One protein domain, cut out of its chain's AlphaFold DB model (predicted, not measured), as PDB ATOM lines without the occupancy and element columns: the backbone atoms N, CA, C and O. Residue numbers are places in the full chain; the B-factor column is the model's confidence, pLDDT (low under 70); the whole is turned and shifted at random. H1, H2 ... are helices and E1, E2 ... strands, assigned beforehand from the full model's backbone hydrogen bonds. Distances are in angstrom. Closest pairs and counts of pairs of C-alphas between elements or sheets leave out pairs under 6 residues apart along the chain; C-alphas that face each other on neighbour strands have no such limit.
ATOM      1  N   ALA A   3     143.565 174.734 138.870       61.72
ATOM      2  CA  ALA A   3     142.556 173.673 138.989       61.72
ATOM      3  C   ALA A   3     141.474 173.741 137.888       61.72
ATOM      4  O   ALA A   3     140.938 172.713 137.488       61.72
ATOM      5  N   HIS A   4     141.171 174.934 137.359       80.69
ATOM      6  CA  HIS A   4     140.140 175.085 136.324       80.69
ATOM      7  C   HIS A   4     140.606 174.629 134.937       80.69
ATOM      8  O   HIS A   4     139.850 173.943 134.255       80.69
ATOM      9  N   LEU A   5     141.836 174.962 134.525       84.56
ATOM     10  CA  LEU A   5     142.363 174.554 133.217       84.56
ATOM     11  C   LEU A   5     142.570 173.035 133.141       84.56
ATOM     12  O   LEU A   5     142.138 172.403 132.183       84.56
ATOM     13  N   SER A   6     143.138 172.436 134.191       87.19
ATOM     14  CA  SER A   6     143.292 170.974 134.293       87.19
ATOM     15  C   SER A   6     141.951 170.234 134.243       87.19
ATOM     16  O   SER A   6     141.841 169.198 133.584       87.19
ATOM     17  N   THR A   7     140.906 170.792 134.866       90.69
ATOM     18  CA  THR A   7     139.542 170.254 134.768       90.69
ATOM     19  C   THR A   7     139.032 170.301 133.327       90.69
ATOM     20  O   THR A   7     138.512 169.300 132.839       90.69
ATOM     21  N   VAL A   8     139.217 171.415 132.610       89.75
ATOM     22  CA  VAL A   8     138.751 171.507 131.218       89.75
ATOM     23  C   VAL A   8     139.556 170.619 130.279       89.75
ATOM     24  O   VAL A   8     138.964 169.937 129.452       89.75
ATOM     25  N   HIS A   9     140.874 170.523 130.440       93.75
ATOM     26  CA  HIS A   9     141.683 169.564 129.679       93.75
ATOM     27  C   HIS A   9     141.217 168.124 129.891       93.75
ATOM     28  O   HIS A   9     141.147 167.353 128.938       93.75
ATOM     29  N   THR A  10     140.865 167.763 131.127       94.62
ATOM     30  CA  THR A  10     140.311 166.438 131.436       94.62
ATOM     31  C   THR A  10     138.982 166.225 130.709       94.62
ATOM     32  O   THR A  10     138.814 165.213 130.035       94.62
ATOM     33  N   GLN A  11     138.086 167.216 130.738       93.62
ATOM     34  CA  GLN A  11     136.814 167.163 130.009       93.62
ATOM     35  C   GLN A  11     137.004 167.062 128.489       93.62
ATOM     36  O   GLN A  11     136.289 166.298 127.845       93.62
ATOM     37  N   VAL A  12     137.957 167.798 127.905       95.06
ATOM     38  CA  VAL A  12     138.286 167.717 126.470       95.06
ATOM     39  C   VAL A  12     138.774 166.314 126.120       95.06
ATOM     40  O   VAL A  12     138.267 165.720 125.176       95.06
ATOM     41  N   LYS A  13     139.691 165.740 126.913       96.56
ATOM     42  CA  LYS A  13     140.210 164.375 126.707       96.56
ATOM     43  C   LYS A  13     139.111 163.316 126.773       96.56
ATOM     44  O   LYS A  13     139.074 162.415 125.938       96.56
ATOM     45  N   GLU A  14     138.213 163.416 127.750       96.00
ATOM     46  CA  GLU A  14     137.080 162.496 127.892       96.00
ATOM     47  C   GLU A  14     136.115 162.591 126.708       96.00
ATOM     48  O   GLU A  14     135.679 161.568 126.179       96.00
ATOM     49  N   GLN A  15     135.798 163.811 126.267       95.81
ATOM     50  CA  GLN A  15     134.921 164.025 125.118       95.81
ATOM     51  C   GLN A  15     135.562 163.571 123.811       95.81
ATOM     52  O   GLN A  15     134.897 162.900 123.030       95.81
ATOM     53  N   PHE A  16     136.849 163.856 123.611       96.81
ATOM     54  CA  PHE A  16     137.611 163.371 122.468       96.81
ATOM     55  C   PHE A  16     137.552 161.848 122.384       96.81
ATOM     56  O   PHE A  16     137.099 161.299 121.389       96.81
ATOM     57  N   LYS A  17     137.890 161.156 123.480       96.88
ATOM     58  CA  LYS A  17     137.839 159.690 123.544       96.88
ATOM     59  C   LYS A  17     136.435 159.137 123.281       96.88
ATOM     60  O   LYS A  17     136.298 158.043 122.749       96.88
ATOM     61  N   LYS A  18     135.390 159.862 123.690       96.56
ATOM     62  CA  LYS A  18     133.998 159.468 123.454       96.56
ATOM     63  C   LYS A  18     133.592 159.605 121.981       96.56
ATOM     64  O   LYS A  18     132.808 158.782 121.518       96.56
ATOM     65  N   GLN A  19     134.069 160.644 121.297       96.56
ATOM     66  CA  GLN A  19     133.708 160.944 119.908       96.56
ATOM     67  C   GLN A  19     134.645 160.291 118.879       96.56
ATOM     68  O   GLN A  19     134.242 160.135 117.733       96.56
ATOM     69  N   ASP A  20     135.863 159.889 119.262       96.19
ATOM     70  CA  ASP A  20     136.813 159.196 118.382       96.19
ATOM     71  C   ASP A  20     136.377 157.741 118.150       96.19
ATOM     72  O   ASP A  20     136.834 156.787 118.797       96.19
ATOM     73  N   HIS A  21     135.434 157.573 117.227       91.81
ATOM     74  CA  HIS A  21     134.950 156.268 116.818       91.81
ATOM     75  C   HIS A  21     136.045 155.533 116.042       91.81
ATOM     76  O   HIS A  21     136.387 155.892 114.915       91.81
ATOM     77  N   GLY A  22     136.579 154.472 116.649       89.12
ATOM     78  CA  GLY A  22     137.635 153.652 116.054       89.12
ATOM     79  C   GLY A  22     139.050 153.987 116.524       89.12
ATOM     80  O   GLY A  22     139.980 153.358 116.035       89.12
ATOM     81  N   SER A  23     139.225 154.901 117.494       93.38
ATOM     82  CA  SER A  23     140.555 155.272 118.022       93.38
ATOM     83  C   SER A  23     141.520 155.713 116.916       93.38
ATOM     84  O   SER A  23     142.679 155.295 116.879       93.38
ATOM     85  N   LYS A  24     141.017 156.530 115.987       95.44
ATOM     86  CA  LYS A  24     141.748 157.019 114.812       95.44
ATOM     87  C   LYS A  24     142.820 158.036 115.200       95.44
ATOM     88  O   LYS A  24     143.739 158.277 114.424       95.44
ATOM     89  N   GLY A  25     142.700 158.641 116.386       96.81
ATOM     90  CA  GLY A  25     143.590 159.702 116.853       96.81
ATOM     91  C   GLY A  25     143.195 161.099 116.369       96.81
ATOM     92  O   GLY A  25     143.886 162.064 116.687       96.81
ATOM     93  N   TYR A  26     142.069 161.226 115.661       97.44
ATOM     94  CA  TYR A  26     141.499 162.493 115.211       97.44
ATOM     95  C   TYR A  26     139.974 162.398 115.105       97.44
ATOM     96  O   TYR A  26     139.412 161.310 114.958       97.44
ATOM     97  N   LEU A  27     139.308 163.549 115.147       97.31
ATOM     98  CA  LEU A  27     137.873 163.676 114.919       97.31
ATOM     99  C   LEU A  27     137.607 164.246 113.529       97.31
ATOM    100  O   LEU A  27     138.323 165.118 113.053       97.31
ATOM    101  N   THR A  28     136.555 163.754 112.893       96.38
ATOM    102  CA  THR A  28     135.993 164.302 111.651       96.38
ATOM    103  C   THR A  28     135.023 165.445 111.952       96.38
ATOM    104  O   THR A  28     134.588 165.600 113.097       96.38
ATOM    105  N   LEU A  29     134.592 166.199 110.931       95.06
ATOM    106  CA  LEU A  29     133.577 167.255 111.091       95.06
ATOM    107  C   LEU A  29     132.323 166.755 111.840       95.06
ATOM    108  O   LEU A  29     131.816 167.404 112.756       95.06
ATOM    109  N   LYS A  30     131.840 165.558 111.488       93.88
ATOM    110  CA  LYS A  30     130.669 164.934 112.116       93.88
ATOM    111  C   LYS A  30     130.873 164.672 113.614       93.88
ATOM    112  O   LYS A  30     129.930 164.798 114.390       93.88
ATOM    113  N   GLU A  31     132.084 164.293 114.011       95.44
ATOM    114  CA  GLU A  31     132.433 163.955 115.394       95.44
ATOM    115  C   GLU A  31     132.725 165.214 116.227       95.44
ATOM    116  O   GLU A  31     132.248 165.320 117.360       95.44
ATOM    117  N   VAL A  32     133.442 166.199 115.666       95.50
ATOM    118  CA  VAL A  32     133.822 167.434 116.377       95.50
ATOM    119  C   VAL A  32     132.615 168.321 116.692       95.50
ATOM    120  O   VAL A  32     132.531 168.870 117.790       95.50
ATOM    121  N   ILE A  33     131.618 168.387 115.798       92.56
ATOM    122  CA  ILE A  33     130.351 169.100 116.050       92.56
ATOM    123  C   ILE A  33     129.582 168.467 117.227       92.56
ATOM    124  O   ILE A  33     128.804 169.137 117.904       92.56
ATOM    125  N   GLY A  34     129.813 167.181 117.511       92.00
ATOM    126  CA  GLY A  34     129.227 166.469 118.646       92.00
ATOM    127  C   GLY A  34     129.898 166.753 119.997       92.00
ATOM    128  O   GLY A  34     129.409 166.279 121.031       92.00
ATOM    129  N   ILE A  35     131.017 167.481 120.027       93.38
ATOM    130  CA  ILE A  35     131.681 167.887 121.271       93.38
ATOM    131  C   ILE A  35     130.858 168.996 121.932       93.38
ATOM    132  O   ILE A  35     130.348 169.911 121.287       93.38
ATOM    133  N   ARG A  36     130.712 168.929 123.256       90.81
ATOM    134  CA  ARG A  36     130.065 169.991 124.031       90.81
ATOM    135  C   ARG A  36     130.894 171.276 123.954       90.81
ATOM    136  O   ARG A  36     132.120 171.196 123.922       90.81
ATOM    137  N   PRO A  37     130.256 172.453 124.040       87.75
ATOM    138  CA  PRO A  37     130.969 173.721 124.022       87.75
ATOM    139  C   PRO A  37     132.145 173.770 125.005       87.75
ATOM    140  O   PRO A  37     131.987 173.495 126.198       87.75
ATOM    141  N   LEU A  38     133.323 174.143 124.506       83.38
ATOM    142  CA  LEU A  38     134.541 174.288 125.303       83.38
ATOM    143  C   LEU A  38     134.586 175.720 125.835       83.38
ATOM    144  O   LEU A  38     134.716 176.653 125.055       83.38
ATOM    145  N   TYR A  39     134.424 175.935 127.144       82.69
ATOM    146  CA  TYR A  39     134.261 177.292 127.708       82.69
ATOM    147  C   TYR A  39     133.125 178.100 127.041       82.69
ATOM    148  O   TYR A  39     133.276 179.284 126.756       82.69
ATOM    149  N   ASN A  40     131.982 177.458 126.774       83.88
ATOM    150  CA  ASN A  40     130.848 178.043 126.039       83.88
ATOM    151  C   ASN A  40     131.152 178.435 124.579       83.88
ATOM    152  O   ASN A  40     130.287 179.018 123.927       83.88
ATOM    153  N   LEU A  41     132.333 178.110 124.040       84.06
ATOM    154  CA  LEU A  41     132.601 178.235 122.610       84.06
ATOM    155  C   LEU A  41     131.995 177.055 121.877       84.06
ATOM    156  O   LEU A  41     132.304 175.901 122.173       84.06
ATOM    157  N   ASN A  42     131.128 177.368 120.923       88.25
ATOM    158  CA  ASN A  42     130.500 176.378 120.074       88.25
ATOM    159  C   ASN A  42     131.521 175.864 119.042       88.25
ATOM    160  O   ASN A  42     131.917 176.645 118.173       88.25
ATOM    161  N   PRO A  43     131.923 174.579 119.087       85.94
ATOM    162  CA  PRO A  43     132.811 174.011 118.080       85.94
ATOM    163  C   PRO A  43     132.137 173.895 116.707       85.94
ATOM    164  O   PRO A  43     132.822 173.604 115.750       85.94
ATOM    165  N   ALA A  44     130.830 174.137 116.559       89.25
ATOM    166  CA  ALA A  44     130.180 174.177 115.245       89.25
ATOM    167  C   ALA A  44     130.370 175.509 114.492       89.25
ATOM    168  O   ALA A  44     129.919 175.642 113.361       89.25
ATOM    169  N   HIS A  45     131.000 176.514 115.106       93.69
ATOM    170  CA  HIS A  45     131.243 177.797 114.454       93.69
ATOM    171  C   HIS A  45     132.442 177.704 113.496       93.69
ATOM    172  O   HIS A  45     133.555 177.403 113.931       93.69
ATOM    173  N   VAL A  46     132.244 178.026 112.211       95.62
ATOM    174  CA  VAL A  46     133.264 177.866 111.153       95.62
ATOM    175  C   VAL A  46     134.603 178.532 111.482       95.62
ATOM    176  O   VAL A  46     135.644 177.886 111.397       95.62
ATOM    177  N   GLY A  47     134.588 179.774 111.979       95.62
ATOM    178  CA  GLY A  47     135.817 180.476 112.357       95.62
ATOM    179  C   GLY A  47     136.547 179.819 113.529       95.62
ATOM    180  O   GLY A  47     137.765 179.901 113.614       95.62
ATOM    181  N   VAL A  48     135.818 179.133 114.420       95.50
ATOM    182  CA  VAL A  48     136.424 178.393 115.536       95.50
ATOM    183  C   VAL A  48     137.091 177.132 115.006       95.50
ATOM    184  O   VAL A  48     138.257 176.919 115.314       95.50
ATOM    185  N   LEU A  49     136.401 176.344 114.175       96.31
ATOM    186  CA  LEU A  49     136.974 175.129 113.584       96.31
ATOM    187  C   LEU A  49     138.227 175.431 112.772       96.31
ATOM    188  O   LEU A  49     139.249 174.801 113.004       96.31
ATOM    189  N   TYR A  50     138.178 176.459 111.925       96.75
ATOM    190  CA  TYR A  50     139.327 176.894 111.133       96.75
ATOM    191  C   TYR A  50     140.527 177.319 111.994       96.75
ATOM    192  O   TYR A  50     141.674 177.217 111.588       96.75
ATOM    193  N   GLN A  51     140.285 177.827 113.206       95.38
ATOM    194  CA  GLN A  51     141.364 178.179 114.130       95.38
ATOM    195  C   GLN A  51     141.862 177.001 114.969       95.38
ATOM    196  O   GLN A  51     142.976 177.094 115.495       95.38
ATOM    197  N   VAL A  52     141.048 175.961 115.151       96.31
ATOM    198  CA  VAL A  52     141.435 174.727 115.846       96.31
ATOM    199  C   VAL A  52     142.324 173.884 114.938       96.31
ATOM    200  O   VAL A  52     143.400 173.507 115.381       96.31
ATOM    201  N   ASP A  53     141.884 173.649 113.702       97.31
ATOM    202  CA  ASP A  53     142.568 172.861 112.669       97.31
ATOM    203  C   ASP A  53     143.722 173.678 112.065       97.31
ATOM    204  O   ASP A  53     143.522 174.554 111.219       97.31
ATOM    205  N   LYS A  54     144.931 173.494 112.607       94.69
ATOM    206  CA  LYS A  54     146.073 174.379 112.319       94.69
ATOM    207  C   LYS A  54     146.754 174.068 111.000       94.69
ATOM    208  O   LYS A  54     147.331 174.982 110.408       94.69
ATOM    209  N   ASP A  55     146.736 172.812 110.581       96.75
ATOM    210  CA  ASP A  55     147.293 172.365 109.308       96.75
ATOM    211  C   ASP A  55     146.252 172.348 108.178       96.75
ATOM    212  O   ASP A  55     146.628 172.180 107.016       96.75
ATOM    213  N   CYS A  56     144.991 172.667 108.492       96.38
ATOM    214  CA  CYS A  56     143.883 172.758 107.550       96.38
ATOM    215  C   CYS A  56     143.628 171.426 106.830       96.38
ATOM    216  O   CYS A  56     143.280 171.429 105.643       96.38
ATOM    217  N   ASP A  57     143.795 170.304 107.535       96.81
ATOM    218  CA  ASP A  57     143.652 168.957 106.974       96.81
ATOM    219  C   ASP A  57     142.219 168.379 107.100       96.81
ATOM    220  O   ASP A  57     141.912 167.268 106.642       96.81
ATOM    221  N   GLY A  58     141.313 169.140 107.725       95.88
ATOM    222  CA  GLY A  58     139.925 168.761 107.964       95.88
ATOM    223  C   GLY A  58     139.746 167.742 109.095       95.88
ATOM    224  O   GLY A  58     138.658 167.165 109.245       95.88
ATOM    225  N   ARG A  59     140.793 167.486 109.883       97.19
ATOM    226  CA  ARG A  59     140.815 166.565 111.017       97.19
ATOM    227  C   ARG A  59     141.165 167.344 112.276       97.19
ATOM    228  O   ARG A  59     141.906 168.310 112.271       97.19
ATOM    229  N   PHE A  60     140.592 166.912 113.392       97.44
ATOM    230  CA  PHE A  60     140.775 167.598 114.668       97.44
ATOM    231  C   PHE A  60     141.449 166.656 115.643       97.44
ATOM    232  O   PHE A  60     140.827 165.720 116.156       97.44
ATOM    233  N   THR A  61     142.727 166.885 115.901       97.94
ATOM    234  CA  THR A  61     143.508 166.098 116.851       97.94
ATOM    235  C   THR A  61     143.217 166.516 118.293       97.94
ATOM    236  O   THR A  61     142.707 167.601 118.594       97.94
ATOM    237  N   LEU A  62     143.559 165.640 119.241       97.31
ATOM    238  CA  LEU A  62     143.446 165.970 120.663       97.31
ATOM    239  C   LEU A  62     144.347 167.157 121.039       97.31
ATOM    240  O   LEU A  62     143.976 167.959 121.897       97.31
ATOM    241  N   GLU A  63     145.526 167.258 120.424       97.31
ATOM    242  CA  GLU A  63     146.483 168.331 120.684       97.31
ATOM    243  C   GLU A  63     145.909 169.695 120.292       97.31
ATOM    244  O   GLU A  63     145.903 170.613 121.113       97.31
ATOM    245  N   GLU A  64     145.322 169.798 119.102       96.94
ATOM    246  CA  GLU A  64     144.675 171.019 118.616       96.94
ATOM    247  C   GLU A  64     143.513 171.458 119.505       96.94
ATOM    248  O   GLU A  64     143.411 172.627 119.888       96.94
ATOM    249  N   LEU A  65     142.661 170.515 119.918       96.00
ATOM    250  CA  LEU A  65     141.539 170.811 120.809       96.00
ATOM    251  C   LEU A  65     142.008 171.278 122.194       96.00
ATOM    252  O   LEU A  65     141.401 172.177 122.782       96.00
ATOM    253  N   LEU A  66     143.094 170.708 122.728       94.50
ATOM    254  CA  LEU A  66     143.689 171.149 123.994       94.50
ATOM    255  C   LEU A  66     144.368 172.517 123.865       94.50
ATOM    256  O   LEU A  66     144.246 173.349 124.776       94.50
ATOM    257  N   ALA A  67     145.047 172.776 122.747       92.31
ATOM    258  CA  ALA A  67     145.637 174.073 122.444       92.31
ATOM    259  C   ALA A  67     144.546 175.151 122.366       92.31
ATOM    260  O   ALA A  67     144.634 176.183 123.041       92.31
ATOM    261  N   PHE A  68     143.455 174.873 121.649       92.19
ATOM    262  CA  PHE A  68     142.322 175.783 121.550       92.19
ATOM    263  C   PHE A  68     141.606 175.990 122.891       92.19
ATOM    264  O   PHE A  68     141.295 177.124 123.252       92.19
ATOM    265  N   ALA A  69     141.396 174.936 123.689       91.88
ATOM    266  CA  ALA A  69     140.814 175.067 125.027       91.88
ATOM    267  C   ALA A  69     141.669 175.957 125.948       91.88
ATOM    268  O   ALA A  69     141.135 176.740 126.736       91.88
ATOM    269  N   SER A  70     142.995 175.875 125.827       89.50
ATOM    270  CA  SER A  70     143.930 176.727 126.572       89.50
ATOM    271  C   SER A  70     143.860 178.185 126.112       89.50
ATOM    272  O   SER A  70     143.855 179.099 126.941       89.50
ATOM    273  N   PHE A  71     143.741 178.412 124.802       88.50
ATOM    274  CA  PHE A  71     143.487 179.736 124.238       88.50
ATOM    275  C   PHE A  71     142.166 180.324 124.757       88.50
ATOM    276  O   PHE A  71     142.169 181.419 125.322       88.50
ATOM    277  N   ALA A  72     141.067 179.575 124.656       88.75
ATOM    278  CA  ALA A  72     139.748 179.979 125.132       88.75
ATOM    279  C   ALA A  72     139.751 180.325 126.628       88.75
ATOM    280  O   ALA A  72     139.170 181.328 127.041       88.75
ATOM    281  N   HIS A  73     140.452 179.527 127.438       87.12
ATOM    282  CA  HIS A  73     140.611 179.792 128.864       87.12
ATOM    283  C   HIS A  73     141.309 181.129 129.130       87.12
ATOM    284  O   HIS A  73     140.812 181.946 129.908       87.12
ATOM    285  N   SER A  74     142.457 181.354 128.488       84.31
ATOM    286  CA  SER A  74     143.233 182.590 128.630       84.31
ATOM    287  C   SER A  74     142.430 183.806 128.172       84.31
ATOM    288  O   SER A  74     142.405 184.825 128.861       84.31
ATOM    289  N   TYR A  75     141.696 183.669 127.069       84.88
ATOM    290  CA  TYR A  75     140.844 184.724 126.542       84.88
ATOM    291  C   TYR A  75     139.693 185.077 127.496       84.88
ATOM    292  O   TYR A  75     139.491 186.242 127.841       84.88
ATOM    293  N   ALA A  76     138.981 184.073 128.018       86.44
ATOM    294  CA  ALA A  76     137.904 184.286 128.985       86.44
ATOM    295  C   ALA A  76     138.390 184.975 130.272       86.44
ATOM    296  O   ALA A  76     137.665 185.774 130.871       86.44
ATOM    297  N   ARG A  77     139.635 184.705 130.688       83.62
ATOM    298  CA  ARG A  77     140.258 185.384 131.831       83.62
ATOM    299  C   ARG A  77     140.563 186.852 131.565       83.62
ATOM    300  O   ARG A  77     140.478 187.623 132.508       83.62
ATOM    301  N   LEU A  78     140.920 187.230 130.340       81.50
ATOM    302  CA  LEU A  78     141.210 188.625 130.005       81.50
ATOM    303  C   LEU A  78     139.938 189.474 130.018       81.50
ATOM    304  O   LEU A  78     139.925 190.580 130.555       81.50
ATOM    305  N   HIS A  79     138.866 188.948 129.433       78.94
ATOM    306  CA  HIS A  79     137.687 189.756 129.157       78.94
ATOM    307  C   HIS A  79     136.662 189.762 130.298       78.94
ATOM    308  O   HIS A  79     135.847 190.675 130.335       78.94
ATOM    309  N   HIS A  80     136.717 188.822 131.256       75.25
ATOM    310  CA  HIS A  80     135.847 188.758 132.453       75.25
ATOM    311  C   HIS A  80     134.339 188.981 132.194       75.25
ATOM    312  O   HIS A  80     133.579 189.285 133.114       75.25
ATOM    313  N   THR A  81     133.889 188.820 130.951       73.62
ATOM    314  CA  THR A  81     132.520 189.080 130.521       73.62
ATOM    315  C   THR A  81     131.777 187.769 130.327       73.62
ATOM    316  O   THR A  81     132.348 186.740 129.942       73.62
ATOM    317  N   LEU A  82     130.463 187.822 130.554       76.44
ATOM    318  CA  LEU A  82     129.550 186.741 130.172       76.44
ATOM    319  C   LEU A  82     129.605 186.470 128.654       76.44
ATOM    320  O   LEU A  82     129.341 185.351 128.230       76.44
ATOM    321  N   ASP A  83     130.051 187.458 127.870       84.31
ATOM    322  CA  ASP A  83     130.134 187.419 126.406       84.31
ATOM    323  C   ASP A  83     131.489 186.936 125.862       84.31
ATOM    324  O   ASP A  83     131.738 186.993 124.658       84.31
ATOM    325  N   SER A  84     132.389 186.461 126.729       86.00
ATOM    326  CA  SER A  84     133.740 186.043 126.327       86.00
ATOM    327  C   SER A  84     133.755 184.963 125.237       86.00
ATOM    328  O   SER A  84     134.649 184.978 124.392       86.00
ATOM    329  N   SER A  85     132.757 184.073 125.191       87.44
ATOM    330  CA  SER A  85     132.626 183.078 124.119       87.44
ATOM    331  C   SER A  85     132.273 183.707 122.769       87.44
ATOM    332  O   SER A  85     132.866 183.345 121.756       87.44
ATOM    333  N   TYR A  86     131.364 184.682 122.731       89.00
ATOM    334  CA  TYR A  86     131.029 185.395 121.495       89.00
ATOM    335  C   TYR A  86     132.210 186.218 120.985       89.00
ATOM    336  O   TYR A  86     132.494 186.208 119.791       89.00
ATOM    337  N   MET A  87     132.940 186.874 121.889       88.38
ATOM    338  CA  MET A  87     134.144 187.629 121.536       88.38
ATOM    339  C   MET A  87     135.249 186.718 120.985       88.38
ATOM    340  O   MET A  87     135.843 187.036 119.958       88.38
ATOM    341  N   ALA A  88     135.483 185.553 121.600       89.81
ATOM    342  CA  ALA A  88     136.454 184.583 121.097       89.81
ATOM    343  C   ALA A  88     136.038 183.983 119.740       89.81
ATOM    344  O   ALA A  88     136.891 183.823 118.868       89.81
ATOM    345  N   ALA A  89     134.749 183.702 119.523       91.50
ATOM    346  CA  ALA A  89     134.249 183.268 118.217       91.50
ATOM    347  C   ALA A  89     134.409 184.368 117.151       91.50
ATOM    348  O   ALA A  89     134.883 184.089 116.052       91.50
ATOM    349  N   GLY A  90     134.099 185.625 117.492       91.19
ATOM    350  CA  GLY A  90     134.300 186.778 116.612       91.19
ATOM    351  C   GLY A  90     135.770 186.991 116.246       91.19
ATOM    352  O   GLY A  90     136.092 187.176 115.075       91.19
ATOM    353  N   LEU A  91     136.676 186.877 117.222       90.69
ATOM    354  CA  LEU A  91     138.121 186.904 116.994       90.69
ATOM    355  C   LEU A  91     138.570 185.773 116.059       90.69
ATOM    356  O   LEU A  91     139.376 185.998 115.159       90.69
ATOM    357  N   ALA A  92     138.037 184.564 116.250       93.06
ATOM    358  CA  ALA A  92     138.351 183.421 115.403       93.06
ATOM    359  C   ALA A  92     137.890 183.643 113.948       93.06
ATOM    360  O   ALA A  92     138.672 183.424 113.023       93.06
ATOM    361  N   SER A  93     136.679 184.179 113.745       92.88
ATOM    362  CA  SER A  93     136.191 184.606 112.423       92.88
ATOM    363  C   SER A  93     137.055 185.692 111.798       92.88
ATOM    364  O   SER A  93     137.332 185.639 110.604       92.88
ATOM    365  N   LEU A  94     137.499 186.673 112.584       91.31
ATOM    366  CA  LEU A  94     138.302 187.782 112.074       91.31
ATOM    367  C   LEU A  94     139.697 187.312 111.628       91.31
ATOM    368  O   LEU A  94     140.182 187.738 110.582       91.31
ATOM    369  N   ARG A  95     140.306 186.376 112.367       92.00
ATOM    370  CA  ARG A  95     141.563 185.719 111.971       92.00
ATOM    371  C   ARG A  95     141.409 184.855 110.725       92.00
ATOM    372  O   ARG A  95     142.249 184.927 109.837       92.00
ATOM    373  N   MET A  96     140.337 184.063 110.649       94.75
ATOM    374  CA  MET A  96     140.001 183.301 109.444       94.75
ATOM    375  C   MET A  96     139.869 184.245 108.242       94.75
ATOM    376  O   MET A  96     140.535 184.053 107.231       94.75
ATOM    377  N   TRP A  97     139.095 185.325 108.381       93.19
ATOM    378  CA  TRP A  97     138.909 186.330 107.335       93.19
ATOM    379  C   TRP A  97     140.228 186.932 106.834       93.19
ATOM    380  O   TRP A  97     140.436 187.040 105.628       93.19
ATOM    381  N   GLN A  98     141.145 187.292 107.734       91.94
ATOM    382  CA  GLN A  98     142.445 187.840 107.337       91.94
ATOM    383  C   GLN A  98     143.264 186.912 106.439       91.94
ATOM    384  O   GLN A  98     144.041 187.408 105.620       91.94
ATOM    385  N   GLN A  99     143.108 185.600 106.598       93.31
ATOM    386  CA  GLN A  99     143.757 184.611 105.743       93.31
ATOM    387  C   GLN A  99     142.982 184.482 104.426       93.31
ATOM    388  O   GLN A  99     143.552 184.668 103.348       93.31
ATOM    389  N   VAL A 100     141.662 184.295 104.522       94.75
ATOM    390  CA  VAL A 100     140.740 184.096 103.391       94.75
ATOM    391  C   VAL A 100     140.723 185.263 102.402       94.75
ATOM    392  O   VAL A 100     140.555 185.040 101.210       94.75
ATOM    393  N   ARG A 101     140.936 186.511 102.844       92.50
ATOM    394  CA  ARG A 101     140.917 187.690 101.951       92.50
ATOM    395  C   ARG A 101     142.026 187.697 100.890       92.50
ATOM    396  O   ARG A 101     141.998 188.526  99.986       92.50
ATOM    397  N   THR A 102     143.040 186.845 101.033       94.25
ATOM    398  CA  THR A 102     144.100 186.674 100.032       94.25
ATOM    399  C   THR A 102     143.705 185.583  99.040       94.25
ATOM    400  O   THR A 102     143.065 184.615  99.432       94.25
ATOM    401  N   ASN A 103     144.118 185.677  97.772       94.56
ATOM    402  CA  ASN A 103     143.773 184.647  96.776       94.56
ATOM    403  C   ASN A 103     144.233 183.241  97.203       94.56
ATOM    404  O   ASN A 103     143.458 182.294  97.123       94.56
ATOM    405  N   SER A 104     145.456 183.113  97.728       96.19
ATOM    406  CA  SER A 104     145.981 181.835  98.220       96.19
ATOM    407  C   SER A 104     145.243 181.331  99.461       96.19
ATOM    408  O   SER A 104     144.994 180.139  99.586       96.19
ATOM    409  N   GLY A 105     144.882 182.225 100.387       95.62
ATOM    410  CA  GLY A 105     144.143 181.839 101.588       95.62
ATOM    411  C   GLY A 105     142.687 181.483 101.292       95.62
ATOM    412  O   GLY A 105     142.132 180.606 101.944       95.62
ATOM    413  N   ARG A 106     142.083 182.101 100.270       96.06
ATOM    414  CA  ARG A 106     140.780 181.706  99.722       96.06
ATOM    415  C   ARG A 106     140.822 180.280  99.180       96.06
ATOM    416  O   ARG A 106     139.977 179.479  99.562       96.06
ATOM    417  N   GLU A 107     141.797 179.963  98.331       96.62
ATOM    418  CA  GLU A 107     141.982 178.605  97.796       96.62
ATOM    419  C   GLU A 107     142.205 177.593  98.927       96.62
ATOM    420  O   GLU A 107     141.502 176.588  98.998       96.62
ATOM    421  N   GLN A 108     143.088 177.911  99.881       97.25
ATOM    422  CA  GLN A 108     143.333 177.070 101.054       97.25
ATOM    423  C   GLN A 108     142.065 176.841 101.886       97.25
ATOM    424  O   GLN A 108     141.834 175.734 102.362       97.25
ATOM    425  N   PHE A 109     141.235 177.868 102.074       97.25
ATOM    426  CA  PHE A 109     139.982 177.747 102.814       97.25
ATOM    427  C   PHE A 109     138.958 176.875 102.090       97.25
ATOM    428  O   PHE A 109     138.284 176.066 102.727       97.25
ATOM    429  N   VAL A 110     138.846 177.015 100.769       97.19
ATOM    430  CA  VAL A 110     137.979 176.157  99.954       97.19
ATOM    431  C   VAL A 110     138.450 174.711 100.051       97.19
ATOM    432  O   VAL A 110     137.644 173.831 100.346       97.19
ATOM    433  N   ASP A 111     139.746 174.461  99.883       97.31
ATOM    434  CA  ASP A 111     140.309 173.117  99.973       97.31
ATOM    435  C   ASP A 111     140.130 172.520 101.378       97.31
ATOM    436  O   ASP A 111     139.743 171.359 101.507       97.31
ATOM    437  N   TRP A 112     140.325 173.316 102.432       97.69
ATOM    438  CA  TRP A 112     140.034 172.931 103.815       97.69
ATOM    439  C   TRP A 112     138.565 172.543 104.012       97.69
ATOM    440  O   TRP A 112     138.259 171.477 104.549       97.69
ATOM    441  N   ALA A 113     137.634 173.374 103.540       96.50
ATOM    442  CA  ALA A 113     136.210 173.089 103.636       96.50
ATOM    443  C   ALA A 113     135.855 171.791 102.892       96.50
ATOM    444  O   ALA A 113     135.127 170.953 103.424       96.50
ATOM    445  N   MET A 114     136.433 171.563 101.710       96.62
ATOM    446  CA  MET A 114     136.265 170.306 100.980       96.62
ATOM    447  C   MET A 114     136.816 169.106 101.759       96.62
ATOM    448  O   MET A 114     136.156 168.065 101.814       96.62
ATOM    449  N   GLN A 115     137.966 169.243 102.422       96.44
ATOM    450  CA  GLN A 115     138.529 168.191 103.275       96.44
ATOM    451  C   GLN A 115     137.631 167.867 104.474       96.44
ATOM    452  O   GLN A 115     137.447 166.689 104.786       96.44
ATOM    453  N   LEU A 116     136.981 168.865 105.085       95.31
ATOM    454  CA  LEU A 116     135.987 168.627 106.137       95.31
ATOM    455  C   LEU A 116     134.817 167.759 105.651       95.31
ATOM    456  O   LEU A 116     134.350 166.876 106.380       95.31
ATOM    457  N   PHE A 117     134.329 168.007 104.433       93.00
ATOM    458  CA  PHE A 117     133.204 167.263 103.865       93.00
ATOM    459  C   PHE A 117     133.606 165.862 103.416       93.00
ATOM    460  O   PHE A 117     132.877 164.908 103.666       93.00
ATOM    461  N   VAL A 118     134.774 165.706 102.805       93.94
ATOM    462  CA  VAL A 118     135.242 164.393 102.353       93.94
ATOM    463  C   VAL A 118     135.680 163.518 103.531       93.94
ATOM    464  O   VAL A 118     135.390 162.326 103.562       93.94
ATOM    465  N   GLY A 119     136.340 164.089 104.542       91.50
ATOM    466  CA  GLY A 119     136.853 163.332 105.684       91.50
ATOM    467  C   GLY A 119     135.768 162.781 106.616       91.50
ATOM    468  O   GLY A 119     136.012 161.806 107.327       91.50
ATOM    469  N   GLY A 120     134.579 163.393 106.636       89.38
ATOM    470  CA  GLY A 120     133.486 163.034 107.548       89.38
ATOM    471  C   GLY A 120     132.343 162.217 106.946       89.38
ATOM    472  O   GLY A 120     131.448 161.805 107.695       89.38
ATOM    473  N   TYR A 121     132.331 162.011 105.627       93.50
ATOM    474  CA  TYR A 121     131.188 161.456 104.904       93.50
ATOM    475  C   TYR A 121     131.614 160.472 103.815       93.50
ATOM    476  O   TYR A 121     132.756 160.468 103.364       93.50
ATOM    477  N   ASP A 122     130.671 159.625 103.405       91.88
ATOM    478  CA  ASP A 122     130.899 158.645 102.350       91.88
ATOM    479  C   ASP A 122     131.028 159.359 101.001       91.88
ATOM    480  O   ASP A 122     130.152 160.146 100.616       91.88
ATOM    481  N   VAL A 123     132.127 159.068 100.306       95.56
ATOM    482  CA  VAL A 123     132.400 159.528  98.946       95.56
ATOM    483  C   VAL A 123     132.363 158.325  98.019       95.56
ATOM    484  O   VAL A 123     133.000 157.309  98.297       95.56
ATOM    485  N   THR A 124     131.613 158.435  96.927       96.38
ATOM    486  CA  THR A 124     131.443 157.361  95.945       96.38
ATOM    487  C   THR A 124     131.564 157.894  94.526       96.38
ATOM    488  O   THR A 124     131.375 159.083  94.282       96.38
ATOM    489  N   GLN A 125     131.830 156.990  93.591       96.88
ATOM    490  CA  GLN A 125     131.524 157.191  92.178       96.88
ATOM    491  C   GLN A 125     130.144 156.590  91.902       96.88
ATOM    492  O   GLN A 125     129.789 155.563  92.493       96.88
ATOM    493  N   LEU A 126     129.355 157.240  91.050       94.81
ATOM    494  CA  LEU A 126     128.072 156.707  90.593       94.81
ATOM    495  C   LEU A 126     128.279 155.912  89.302       94.81
ATOM    496  O   LEU A 126     129.032 156.319  88.416       94.81
ATOM    497  N   GLU A 127     127.615 154.763  89.192       93.38
ATOM    498  CA  GLU A 127     127.753 153.893  88.025       93.38
ATOM    499  C   GLU A 127     127.296 154.623  86.750       93.38
ATOM    500  O   GLU A 127     126.206 155.187  86.687       93.38
ATOM    501  N   GLY A 128     128.153 154.632  85.725       90.19
ATOM    502  CA  GLY A 128     127.850 155.258  84.435       90.19
ATOM    503  C   GLY A 128     128.034 156.781  84.361       90.19
ATOM    504  O   GLY A 128     127.773 157.335  83.297       90.19
ATOM    505  N   GLN A 129     128.509 157.451  85.420       87.88
ATOM    506  CA  GLN A 129     128.727 158.915  85.457       87.88
ATOM    507  C   GLN A 129     130.204 159.344  85.301       87.88
ATOM    508  O   GLN A 129     130.569 160.480  85.586       87.88
ATOM    509  N   GLY A 130     131.073 158.449  84.821       91.25
ATOM    510  CA  GLY A 130     132.503 158.732  84.647       91.25
ATOM    511  C   GLY A 130     133.303 158.639  85.950       91.25
ATOM    512  O   GLY A 130     132.945 157.878  86.846       91.25
ATOM    513  N   ASP A 131     134.408 159.386  86.031       95.50
ATOM    514  CA  ASP A 131     135.342 159.354  87.171       95.50
ATOM    515  C   ASP A 131     134.960 160.323  88.307       95.50
ATOM    516  O   ASP A 131     135.681 160.431  89.304       95.50
ATOM    517  N   GLU A 132     133.827 161.014  88.170       96.69
ATOM    518  CA  GLU A 132     133.383 162.051  89.096       96.69
ATOM    519  C   GLU A 132     133.054 161.506  90.487       96.69
ATOM    520  O   GLU A 132     132.503 160.414  90.659       96.69
ATOM    521  N   LEU A 133     133.391 162.298  91.504       97.25
ATOM    522  CA  LEU A 133     133.164 161.949  92.899       97.25
ATOM    523  C   LEU A 133     131.943 162.661  93.461       97.25
ATOM    524  O   LEU A 133     131.736 163.860  93.274       97.25
ATOM    525  N   TYR A 134     131.182 161.913  94.247       97.75
ATOM    526  CA  TYR A 134     129.936 162.352  94.844       97.75
ATOM    527  C   TYR A 134     129.980 162.159  96.347       97.75
ATOM    528  O   TYR A 134     130.511 161.169  96.850       97.75
ATOM    529  N   VAL A 135     129.361 163.085  97.068       97.19
ATOM    530  CA  VAL A 135     129.163 162.993  98.509       97.19
ATOM    531  C   VAL A 135     127.677 162.911  98.832       97.19
ATOM    532  O   VAL A 135     126.839 163.559  98.206       97.19
ATOM    533  N   HIS A 136     127.333 162.102  99.831       96.75
ATOM    534  CA  HIS A 136     125.949 161.960 100.270       96.75
ATOM    535  C   HIS A 136     125.417 163.294 100.829       96.75
ATOM    536  O   HIS A 136     126.109 163.992 101.575       96.75
ATOM    537  N   ARG A 137     124.121 163.587 100.645       95.62
ATOM    538  CA  ARG A 137     123.398 164.778 101.164       95.62
ATOM    539  C   ARG A 137     123.587 165.086 102.659       95.62
ATOM    540  O   ARG A 137     123.278 166.176 103.130       95.62
ATOM    541  N   LYS A 138     124.096 164.132 103.446       95.38
ATOM    542  CA  LYS A 138     124.415 164.335 104.865       95.38
ATOM    543  C   LYS A 138     125.578 165.318 105.034       95.38
ATOM    544  O   LYS A 138     125.553 166.075 106.000       95.38
ATOM    545  N   ALA A 139     126.533 165.341 104.101       94.31
ATOM    546  CA  ALA A 139     127.590 166.347 104.069       94.31
ATOM    547  C   ALA A 139     127.017 167.739 103.796       94.31
ATOM    548  O   ALA A 139     127.366 168.690 104.488       94.31
ATOM    549  N   LEU A 140     126.045 167.843 102.882       95.19
ATOM    550  CA  LEU A 140     125.356 169.104 102.610       95.19
ATOM    551  C   LEU A 140     124.613 169.632 103.844       95.19
ATOM    552  O   LEU A 140     124.620 170.829 104.117       95.19
ATOM    553  N   LYS A 141     124.015 168.742 104.644       95.12
ATOM    554  CA  LYS A 141     123.418 169.128 105.930       95.12
ATOM    555  C   LYS A 141     124.468 169.638 106.920       95.12
ATOM    556  O   LYS A 141     124.195 170.571 107.668       95.12
ATOM    557  N   ALA A 142     125.655 169.035 106.935       92.50
ATOM    558  CA  ALA A 142     126.773 169.501 107.752       92.50
ATOM    559  C   ALA A 142     127.212 170.903 107.334       92.50
ATOM    560  O   ALA A 142     127.365 171.765 108.188       92.50
ATOM    561  N   LEU A 143     127.342 171.128 106.025       93.12
ATOM    562  CA  LEU A 143     127.652 172.420 105.427       93.12
ATOM    563  C   LEU A 143     126.610 173.474 105.827       93.12
ATOM    564  O   LEU A 143     126.973 174.545 106.308       93.12
ATOM    565  N   HIS A 144     125.321 173.150 105.685       95.12
ATOM    566  CA  HIS A 144     124.208 174.032 106.054       95.12
ATOM    567  C   HIS A 144     124.302 174.509 107.509       95.12
ATOM    568  O   HIS A 144     124.163 175.703 107.779       95.12
ATOM    569  N   VAL A 145     124.607 173.585 108.428       93.19
ATOM    570  CA  VAL A 145     124.789 173.875 109.859       93.19
ATOM    571  C   VAL A 145     126.087 174.642 110.124       93.19
ATOM    572  O   VAL A 145     126.075 175.600 110.890       93.19
ATOM    573  N   LEU A 146     127.194 174.242 109.495       92.69
ATOM    574  CA  LEU A 146     128.522 174.829 109.685       92.69
ATOM    575  C   LEU A 146     128.549 176.319 109.327       92.69
ATOM    576  O   LEU A 146     129.136 177.125 110.049       92.69
ATOM    577  N   PHE A 147     127.890 176.684 108.228       93.00
ATOM    578  CA  PHE A 147     127.773 178.071 107.779       93.00
ATOM    579  C   PHE A 147     126.543 178.800 108.349       93.00
ATOM    580  O   PHE A 147     126.336 179.974 108.037       93.00
ATOM    581  N   ASP A 148     125.744 178.127 109.189       92.81
ATOM    582  CA  ASP A 148     124.496 178.631 109.784       92.81
ATOM    583  C   ASP A 148     123.625 179.358 108.739       92.81
ATOM    584  O   ASP A 148     123.225 180.514 108.891       92.81
ATOM    585  N   MET A 149     123.409 178.693 107.598       94.62
ATOM    586  CA  MET A 149     122.849 179.319 106.392       94.62
ATOM    587  C   MET A 149     121.419 179.808 106.567       94.62
ATOM    588  O   MET A 149     121.030 180.809 105.971       94.62
ATOM    589  N   GLU A 150     120.637 179.124 107.395       95.56
ATOM    590  CA  GLU A 150     119.268 179.536 107.681       95.56
ATOM    591  C   GLU A 150     119.254 180.897 108.381       95.56
ATOM    592  O   GLU A 150     118.513 181.796 107.986       95.56
ATOM    593  N   ARG A 151     120.137 181.096 109.364       92.94
ATOM    594  CA  ARG A 151     120.220 182.350 110.110       92.94
ATOM    595  C   ARG A 151     120.937 183.455 109.338       92.94
ATOM    596  O   ARG A 151     120.514 184.606 109.408       92.94
ATOM    597  N   ASN A 152     122.025 183.120 108.648       89.75
ATOM    598  CA  ASN A 152     122.901 184.104 108.007       89.75
ATOM    599  C   ASN A 152     122.443 184.486 106.597       89.75
ATOM    600  O   ASN A 152     122.630 185.629 106.187       89.75
ATOM    601  N   LEU A 153     121.859 183.542 105.855       92.50
ATOM    602  CA  LEU A 153     121.483 183.715 104.447       92.50
ATOM    603  C   LEU A 153     119.973 183.579 104.209       92.50
ATOM    604  O   LEU A 153     119.512 183.866 103.107       92.50
ATOM    605  N   GLY A 154     119.194 183.139 105.205       95.62
ATOM    606  CA  GLY A 154     117.768 182.849 105.024       95.62
ATOM    607  C   GLY A 154     117.508 181.635 104.130       95.62
ATOM    608  O   GLY A 154     116.412 181.498 103.593       95.62
ATOM    609  N   VAL A 155     118.514 180.777 103.934       96.88
ATOM    610  CA  VAL A 155     118.427 179.598 103.068       96.88
ATOM    611  C   VAL A 155     118.179 178.374 103.936       96.88
ATOM    612  O   VAL A 155     119.054 177.939 104.689       96.88
ATOM    613  N   ASP A 156     116.978 177.807 103.840       97.81
ATOM    614  CA  ASP A 156     116.677 176.534 104.487       97.81
ATOM    615  C   ASP A 156     117.382 175.357 103.784       97.81
ATOM    616  O   ASP A 156     117.905 175.459 102.670       97.81
ATOM    617  N   TYR A 157     117.413 174.208 104.458       97.44
ATOM    618  CA  TYR A 157     118.116 173.031 103.954       97.44
ATOM    619  C   TYR A 157     117.535 172.477 102.636       97.44
ATOM    620  O   TYR A 157     118.290 171.965 101.809       97.44
ATOM    621  N   GLN A 158     116.217 172.565 102.415       97.50
ATOM    622  CA  GLN A 158     115.598 172.079 101.177       97.50
ATOM    623  C   GLN A 158     115.939 172.993 100.001       97.50
ATOM    624  O   GLN A 158     116.259 172.494  98.925       97.50
ATOM    625  N   ALA A 159     115.942 174.309 100.221       97.69
ATOM    626  CA  ALA A 159     116.387 175.282  99.234       97.69
ATOM    627  C   ALA A 159     117.856 175.048  98.848       97.69
ATOM    628  O   ALA A 159     118.170 174.981  97.661       97.69
ATOM    629  N   LEU A 160     118.743 174.833  99.829       97.62
ATOM    630  CA  LEU A 160     120.145 174.492  99.565       97.62
ATOM    631  C   LEU A 160     120.278 173.213  98.728       97.62
ATOM    632  O   LEU A 160     120.999 173.206  97.733       97.62
ATOM    633  N   ARG A 161     119.571 172.141  99.107       97.25
ATOM    634  CA  ARG A 161     119.577 170.877  98.355       97.25
ATOM    635  C   ARG A 161     119.091 171.071  96.921       97.25
ATOM    636  O   ARG A 161     119.758 170.609  96.004       97.25
ATOM    637  N   GLY A 162     117.975 171.775  96.734       96.88
ATOM    638  CA  GLY A 162     117.431 172.065  95.410       96.88
ATOM    639  C   GLY A 162     118.415 172.842  94.534       96.88
ATOM    640  O   GLY A 162     118.578 172.502  93.369       96.88
ATOM    641  N   MET A 163     119.130 173.822  95.099       97.62
ATOM    642  CA  MET A 163     120.172 174.558  94.373       97.62
ATOM    643  C   MET A 163     121.340 173.660  93.953       97.62
ATOM    644  O   MET A 163     121.772 173.741  92.807       97.62
ATOM    645  N   MET A 164     121.841 172.799  94.849       97.81
ATOM    646  CA  MET A 164     122.931 171.871  94.512       97.81
ATOM    647  C   MET A 164     122.516 170.890  93.412       97.81
ATOM    648  O   MET A 164     123.288 170.639  92.491       97.81
ATOM    649  N   GLN A 165     121.298 170.353  93.496       97.00
ATOM    650  CA  GLN A 165     120.786 169.393  92.521       97.00
ATOM    651  C   GLN A 165     120.556 170.051  91.155       97.00
ATOM    652  O   GLN A 165     121.044 169.540  90.154       97.00
ATOM    653  N   ALA A 166     119.943 171.239  91.119       97.12
ATOM    654  CA  ALA A 166     119.770 171.999  89.883       97.12
ATOM    655  C   ALA A 166     121.115 172.352  89.222       97.12
ATOM    656  O   ALA A 166     121.259 172.209  88.012       97.12
ATOM    657  N   ALA A 167     122.119 172.760  90.008       97.81
ATOM    658  CA  ALA A 167     123.455 173.054  89.490       97.81
ATOM    659  C   ALA A 167     124.161 171.803  88.935       97.81
ATOM    660  O   ALA A 167     124.867 171.885  87.932       97.81
ATOM    661  N   ALA A 168     123.969 170.644  89.569       97.50
ATOM    662  CA  ALA A 168     124.512 169.375  89.096       97.50
ATOM    663  C   ALA A 168     123.836 168.892  87.801       97.50
ATOM    664  O   ALA A 168     124.519 168.425  86.891       97.50
ATOM    665  N   GLU A 169     122.514 169.034  87.697       96.56
ATOM    666  CA  GLU A 169     121.742 168.716  86.489       96.56
ATOM    667  C   GLU A 169     122.113 169.641  85.321       96.56
ATOM    668  O   GLU A 169     122.306 169.175  84.198       96.56
ATOM    669  N   GLU A 170     122.290 170.942  85.579       97.25
ATOM    670  CA  GLU A 170     122.733 171.919  84.576       97.25
ATOM    671  C   GLU A 170     124.119 171.574  84.008       97.25
ATOM    672  O   GLU A 170     124.351 171.703  82.806       97.25
ATOM    673  N   GLN A 171     125.020 171.069  84.855       96.94
ATOM    674  CA  GLN A 171     126.351 170.598  84.458       96.94
ATOM    675  C   GLN A 171     126.351 169.171  83.887       96.94
ATOM    676  O   GLN A 171     127.414 168.651  83.563       96.94
ATOM    677  N   GLN A 172     125.178 168.539  83.743       95.94
ATOM    678  CA  GLN A 172     125.016 167.160  83.264       95.94
ATOM    679  C   GLN A 172     125.731 166.109  84.133       95.94
ATOM    680  O   GLN A 172     126.025 165.014  83.662       95.94
ATOM    681  N   LEU A 173     125.984 166.425  85.408       96.31
ATOM    682  CA  LEU A 173     126.617 165.527  86.380       96.31
ATOM    683  C   LEU A 173     125.610 164.604  87.073       96.31
ATOM    684  O   LEU A 173     125.999 163.601  87.670       96.31
ATOM    685  N   LEU A 174     124.322 164.965  87.038       96.44
ATOM    686  CA  LEU A 174     123.209 164.154  87.521       96.44
ATOM    687  C   LEU A 174     122.089 164.144  86.477       96.44
ATOM    688  O   LEU A 174     121.718 165.177  85.923       96.44
ATOM    689  N   HIS A 175     121.531 162.962  86.226       95.12
ATOM    690  CA  HIS A 175     120.334 162.794  85.404       95.12
ATOM    691  C   HIS A 175     119.057 163.057  86.230       95.12
ATOM    692  O   HIS A 175     118.905 162.401  87.264       95.12
ATOM    693  N   PRO A 176     118.124 163.918  85.775       94.00
ATOM    694  CA  PRO A 176     116.929 164.295  86.544       94.00
ATOM    695  C   PRO A 176     115.937 163.138  86.731       94.00
ATOM    696  O   PRO A 176     115.248 163.057  87.741       94.00
ATOM    697  N   ASP A 177     115.879 162.208  85.773       95.56
ATOM    698  CA  ASP A 177     114.972 161.053  85.853       95.56
ATOM    699  C   ASP A 177     115.526 159.874  86.677       95.56
ATOM    700  O   ASP A 177     114.853 158.849  86.792       95.56
ATOM    701  N   ASN A 178     116.750 159.971  87.216       95.19
ATOM    702  CA  ASN A 178     117.330 158.889  88.009       95.19
ATOM    703  C   ASN A 178     117.124 159.137  89.518       95.19
ATOM    704  O   ASN A 178     117.849 159.949  90.091       95.19
ATOM    705  N   PRO A 179     116.211 158.418  90.198       94.00
ATOM    706  CA  PRO A 179     115.952 158.625  91.624       94.00
ATOM    707  C   PRO A 179     117.153 158.281  92.515       94.00
ATOM    708  O   PRO A 179     117.253 158.796  93.627       94.00
ATOM    709  N   ASP A 180     118.090 157.452  92.044       93.44
ATOM    710  CA  ASP A 180     119.290 157.113  92.813       93.44
ATOM    711  C   ASP A 180     120.230 158.316  92.978       93.44
ATOM    712  O   ASP A 180     121.082 158.316  93.862       93.44
ATOM    713  N   HIS A 181     120.063 159.363  92.165       94.50
ATOM    714  CA  HIS A 181     120.859 160.588  92.212       94.50
ATOM    715  C   HIS A 181     120.397 161.588  93.282       94.50
ATOM    716  O   HIS A 181     121.178 162.447  93.685       94.50
ATOM    717  N   ASP A 182     119.173 161.457  93.800       94.38
ATOM    718  CA  ASP A 182     118.537 162.438  94.697       94.38
ATOM    719  C   ASP A 182     119.273 162.669  96.028       94.38
ATOM    720  O   ASP A 182     119.056 163.682  96.712       94.38
ATOM    721  N   ASP A 183     120.100 161.701  96.426       96.31
ATOM    722  CA  ASP A 183     120.831 161.692  97.690       96.31
ATOM    723  C   ASP A 183     122.315 162.047  97.539       96.31
ATOM    724  O   ASP A 183     123.016 162.128  98.556       96.31
ATOM    725  N   TRP A 184     122.781 162.319  96.320       97.19
ATOM    726  CA  TRP A 184     124.182 162.579  96.007       97.19
ATOM    727  C   TRP A 184     124.391 163.987  95.462       97.19
ATOM    728  O   TRP A 184     123.550 164.550  94.775       97.19
ATOM    729  N   VAL A 185     125.544 164.565  95.788       97.31
ATOM    730  CA  VAL A 185     125.974 165.871  95.284       97.31
ATOM    731  C   VAL A 185     127.392 165.716  94.734       97.31
ATOM    732  O   VAL A 185     128.246 165.212  95.470       97.31
ATOM    733  N   PRO A 186     127.671 166.126  93.482       97.75
ATOM    734  CA  PRO A 186     129.030 166.114  92.950       97.75
ATOM    735  C   PRO A 186     129.957 167.010  93.782       97.75
ATOM    736  O   PRO A 186     129.571 168.119  94.171       97.75
ATOM    737  N   LEU A 187     131.187 166.560  94.038       97.19
ATOM    738  CA  LEU A 187     132.170 167.345  94.794       97.19
ATOM    739  C   LEU A 187     132.509 168.670  94.098       97.19
ATOM    740  O   LEU A 187     132.690 169.673  94.785       97.19
ATOM    741  N   ASP A 188     132.520 168.701  92.768       97.56
ATOM    742  CA  ASP A 188     132.798 169.914  91.993       97.56
ATOM    743  C   ASP A 188     131.717 170.986  92.170       97.56
ATOM    744  O   ASP A 188     132.027 172.164  92.364       97.56
ATOM    745  N   VAL A 189     130.445 170.581  92.221       97.94
ATOM    746  CA  VAL A 189     129.326 171.490  92.521       97.94
ATOM    747  C   VAL A 189     129.454 172.043  93.940       97.94
ATOM    748  O   VAL A 189     129.290 173.244  94.162       97.94
ATOM    749  N   LEU A 190     129.801 171.183  94.902       97.12
ATOM    750  CA  LEU A 190     130.011 171.587  96.292       97.12
ATOM    751  C   LEU A 190     131.183 172.570  96.432       97.12
ATOM    752  O   LEU A 190     131.104 173.532  97.205       97.12
ATOM    753  N   ARG A 191     132.254 172.357  95.665       97.50
ATOM    754  CA  ARG A 191     133.417 173.238  95.640       97.50
ATOM    755  C   ARG A 191     133.080 174.595  95.041       97.50
ATOM    756  O   ARG A 191     133.333 175.603  95.693       97.50
ATOM    757  N   LEU A 192     132.450 174.624  93.867       97.56
ATOM    758  CA  LEU A 192     132.020 175.862  93.212       97.56
ATOM    759  C   LEU A 192     131.099 176.685  94.121       97.56
ATOM    760  O   LEU A 192     131.217 177.911  94.222       97.56
ATOM    761  N   PHE A 193     130.191 176.006  94.824       97.06
ATOM    762  CA  PHE A 193     129.350 176.642  95.823       97.06
ATOM    763  C   PHE A 193     130.177 177.233  96.974       97.06
ATOM    764  O   PHE A 193     129.952 178.375  97.370       97.06
ATOM    765  N   THR A 194     131.149 176.484  97.497       96.44
ATOM    766  CA  THR A 194     132.020 176.933  98.593       96.44
ATOM    767  C   THR A 194     132.884 178.127  98.179       96.44
ATOM    768  O   THR A 194     133.018 179.076  98.952       96.44
ATOM    769  N   GLU A 195     133.405 178.140  96.952       96.88
ATOM    770  CA  GLU A 195     134.105 179.287  96.360       96.88
ATOM    771  C   GLU A 195     133.196 180.518  96.303       96.88
ATOM    772  O   GLU A 195     133.546 181.576  96.824       96.88
ATOM    773  N   SER A 196     131.988 180.355  95.755       96.25
ATOM    774  CA  SER A 196     131.004 181.436  95.623       96.25
ATOM    775  C   SER A 196     130.553 181.983  96.981       96.25
ATOM    776  O   SER A 196     130.407 183.193  97.163       96.25
ATOM    777  N   LEU A 197     130.357 181.099  97.963       94.81
ATOM    778  CA  LEU A 197     130.030 181.474  99.335       94.81
ATOM    779  C   LEU A 197     131.182 182.256  99.973       94.81
ATOM    780  O   LEU A 197     130.952 183.284 100.610       94.81
ATOM    781  N   THR A 198     132.417 181.793  99.777       94.50
ATOM    782  CA  THR A 198     133.624 182.454 100.280       94.50
ATOM    783  C   THR A 198     133.781 183.842  99.670       94.50
ATOM    784  O   THR A 198     134.058 184.791 100.402       94.50
ATOM    785  N   ASP A 199     133.512 184.005  98.375       94.62
ATOM    786  CA  ASP A 199     133.511 185.309  97.702       94.62
ATOM    787  C   ASP A 199     132.451 186.251  98.263       94.62
ATOM    788  O   ASP A 199     132.739 187.411  98.561       94.62
ATOM    789  N   GLY A 200     131.232 185.743  98.460       93.44
ATOM    790  CA  GLY A 200     130.142 186.507  99.056       93.44
ATOM    791  C   GLY A 200     130.490 186.996 100.463       93.44
ATOM    792  O   GLY A 200     130.378 188.190 100.751       93.44
ATOM    793  N   MET A 201     130.984 186.099 101.324       90.81
ATOM    794  CA  MET A 201     131.448 186.453 102.670       90.81
ATOM    795  C   MET A 201     132.600 187.459 102.618       90.81
ATOM    796  O   MET A 201     132.610 188.419 103.388       90.81
ATOM    797  N   SER A 202     133.534 187.279 101.683       90.19
ATOM    798  CA  SER A 202     134.685 188.162 101.516       90.19
ATOM    799  C   SER A 202     134.269 189.577 101.127       90.19
ATOM    800  O   SER A 202     134.732 190.543 101.730       90.19
ATOM    801  N   GLY A 203     133.339 189.712 100.180       91.44
ATOM    802  CA  GLY A 203     132.793 191.008  99.781       91.44
ATOM    803  C   GLY A 203     132.080 191.725 100.931       91.44
ATOM    804  O   GLY A 203     132.278 192.924 101.133       91.44
ATOM    805  N   ILE A 204     131.303 190.988 101.734       89.56
ATOM    806  CA  ILE A 204     130.629 191.534 102.920       89.56
ATOM    807  C   ILE A 204     131.660 192.003 103.954       89.56
ATOM    808  O   ILE A 204     131.604 193.148 104.404       89.56
ATOM    809  N   MET A 205     132.628 191.159 104.311       88.06
ATOM    810  CA  MET A 205     133.649 191.493 105.308       88.06
ATOM    811  C   MET A 205     134.517 192.668 104.863       88.06
ATOM    812  O   MET A 205     134.781 193.572 105.656       88.06
ATOM    813  N   GLN A 206     134.901 192.717 103.587       88.25
ATOM    814  CA  GLN A 206     135.641 193.845 103.037       88.25
ATOM    815  C   GLN A 206     134.848 195.149 103.154       88.25
ATOM    816  O   GLN A 206     135.441 196.175 103.461       88.25
ATOM    817  N   SER A 207     133.520 195.120 102.991       88.69
ATOM    818  CA  SER A 207     132.680 196.315 103.151       88.69
ATOM    819  C   SER A 207     132.610 196.838 104.593       88.69
ATOM    820  O   SER A 207     132.481 198.043 104.794       88.69
ATOM    821  N   PHE A 208     132.732 195.958 105.594       85.12
ATOM    822  CA  PHE A 208     132.684 196.333 107.012       85.12
ATOM    823  C   PHE A 208     134.045 196.733 107.590       85.12
ATOM    824  O   PHE A 208     134.094 197.532 108.522       85.12
ATOM    825  N   PHE A 209     135.140 196.182 107.066       81.31
ATOM    826  CA  PHE A 209     136.457 196.224 107.709       81.31
ATOM    827  C   PHE A 209     137.545 196.898 106.866       81.31
ATOM    828  O   PHE A 209     138.702 196.489 106.937       81.31
ATOM    829  N   ILE A 210     137.186 197.917 106.078       70.62
ATOM    830  CA  ILE A 210     138.083 198.535 105.085       70.62
ATOM    831  C   ILE A 210     139.441 198.953 105.693       70.62
ATOM    832  O   ILE A 210     140.450 198.693 105.047       70.62
ATOM    833  N   ASP A 211     139.493 199.455 106.942       72.50
ATOM    834  CA  ASP A 211     140.749 199.955 107.552       72.50
ATOM    835  C   ASP A 211     141.047 199.491 109.007       72.50
ATOM    836  O   ASP A 211     142.196 199.535 109.457       72.50
ATOM    837  N   ASP A 212     140.059 198.991 109.763       79.38
ATOM    838  CA  ASP A 212     140.208 198.808 111.224       79.38
ATOM    839  C   ASP A 212     140.498 197.370 111.690       79.38
ATOM    840  O   ASP A 212     140.941 197.167 112.824       79.38
ATOM    841  N   ALA A 213     140.280 196.349 110.853       78.81
ATOM    842  CA  ALA A 213     140.418 194.952 111.291       78.81
ATOM    843  C   ALA A 213     141.831 194.607 111.779       78.81
ATOM    844  O   ALA A 213     141.983 193.869 112.751       78.81
ATOM    845  N   GLU A 214     142.861 195.149 111.127       82.44
ATOM    846  CA  GLU A 214     144.258 194.899 111.496       82.44
ATOM    847  C   GLU A 214     144.602 195.514 112.854       82.44
ATOM    848  O   GLU A 214     145.227 194.858 113.685       82.44
ATOM    849  N   HIS A 215     144.119 196.728 113.122       85.56
ATOM    850  CA  HIS A 215     144.321 197.412 114.398       85.56
ATOM    851  C   HIS A 215     143.595 196.701 115.543       85.56
ATOM    852  O   HIS A 215     144.176 196.487 116.612       85.56
TER     853      HIS A 215
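What this domain is: This is residues 3 to 215 of the 311 residues of an uncharacterized protein of Scenedesmus sp. NREL 46B-D3 (UniProt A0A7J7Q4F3). Two lobes of crossed helices meet at H6: H1, H3, H4 and H5 make one lobe, while H7, H9 and the small sheet E1 E2 make the other. H10, the longest helix, runs from E2 across H6 towards the end of H5. The 213 printed residues hold, in order, H1 H2 H3 H4 H5 H6 E1 H7 H8 H9 E2 H10, and the sheet, order E1 - E2, is antiparallel. The class is mostly helix; the whole is compact, with a radius of gyration of the C-alphas of 18.5 A and spans of 60 by 46 by 29 A.

Where its parts are: Find C-alpha 3 at (142.556, 173.673, 138.989); from there H1 runs 24.6 A to residue 19. H2 is residues 29 to 32 and H3 residues 46 to 52. Next come H4, residues 62 to 79, 25.9 A; H5, residues 84 to 100, 24.1 A; and H6, residues 103 to 120, 26.2 A, beginning at C-alpha 103 (143.773, 184.647, 96.776). E1 is residues 134 to 136, H7 137 to 146, H8 149 to 153, H9 157 to 170, 20.0 A, and E2 184 to 186. H10, residues 187 to 208, runs 31.5 A to C-alpha 208 at (132.684, 196.333, 107.012).

How they stand to each other: Look first at the C-alphas of His 9 and Leu 66, 6.2 A apart, the closest where H1 and H4 touch; they run opposite ways at a tilt of 37 degrees, only just steep. H3 touches H5, about perpendicular at 88 degrees, with C-alphas of Gly 47 and Ser 93 closest at 4.1 A. H5 and H6 touch only at the corner, C-alphas of Val 100 and Arg 106 closest at 4.4 A. H2 touches H6 with its residues 116 to 120 alone, closest at C-alphas 29 and 120, 5.5 A. H6 and H10 touch at a steep tilt of 47 degrees, opposite ways, closest at C-alphas 110 and 195, 6.1 A. H7 touches H9, closest at C-alphas 144 and 157, 6.5 A; H8 is close to H9 but not clearly touching, closest at C-alphas 150 and 157, 7.6 A. Between antiparallel E1 and E2, N 135 and O 185 are 2.9 A apart, within hydrogen-bond range. Every O i to N i+4 pair is within range in the helices other than H2, which is too short for one.

The domain as a whole: The C-alphas farthest apart, of Ala 3 and Asp 177, are 61.2 A apart. The printed part has no cut. Look for long links from H2 to H3, H6 to E1 and H9 to E2. The mean pLDDT of the printed part is 92.7, and residue 3 alone is under 70.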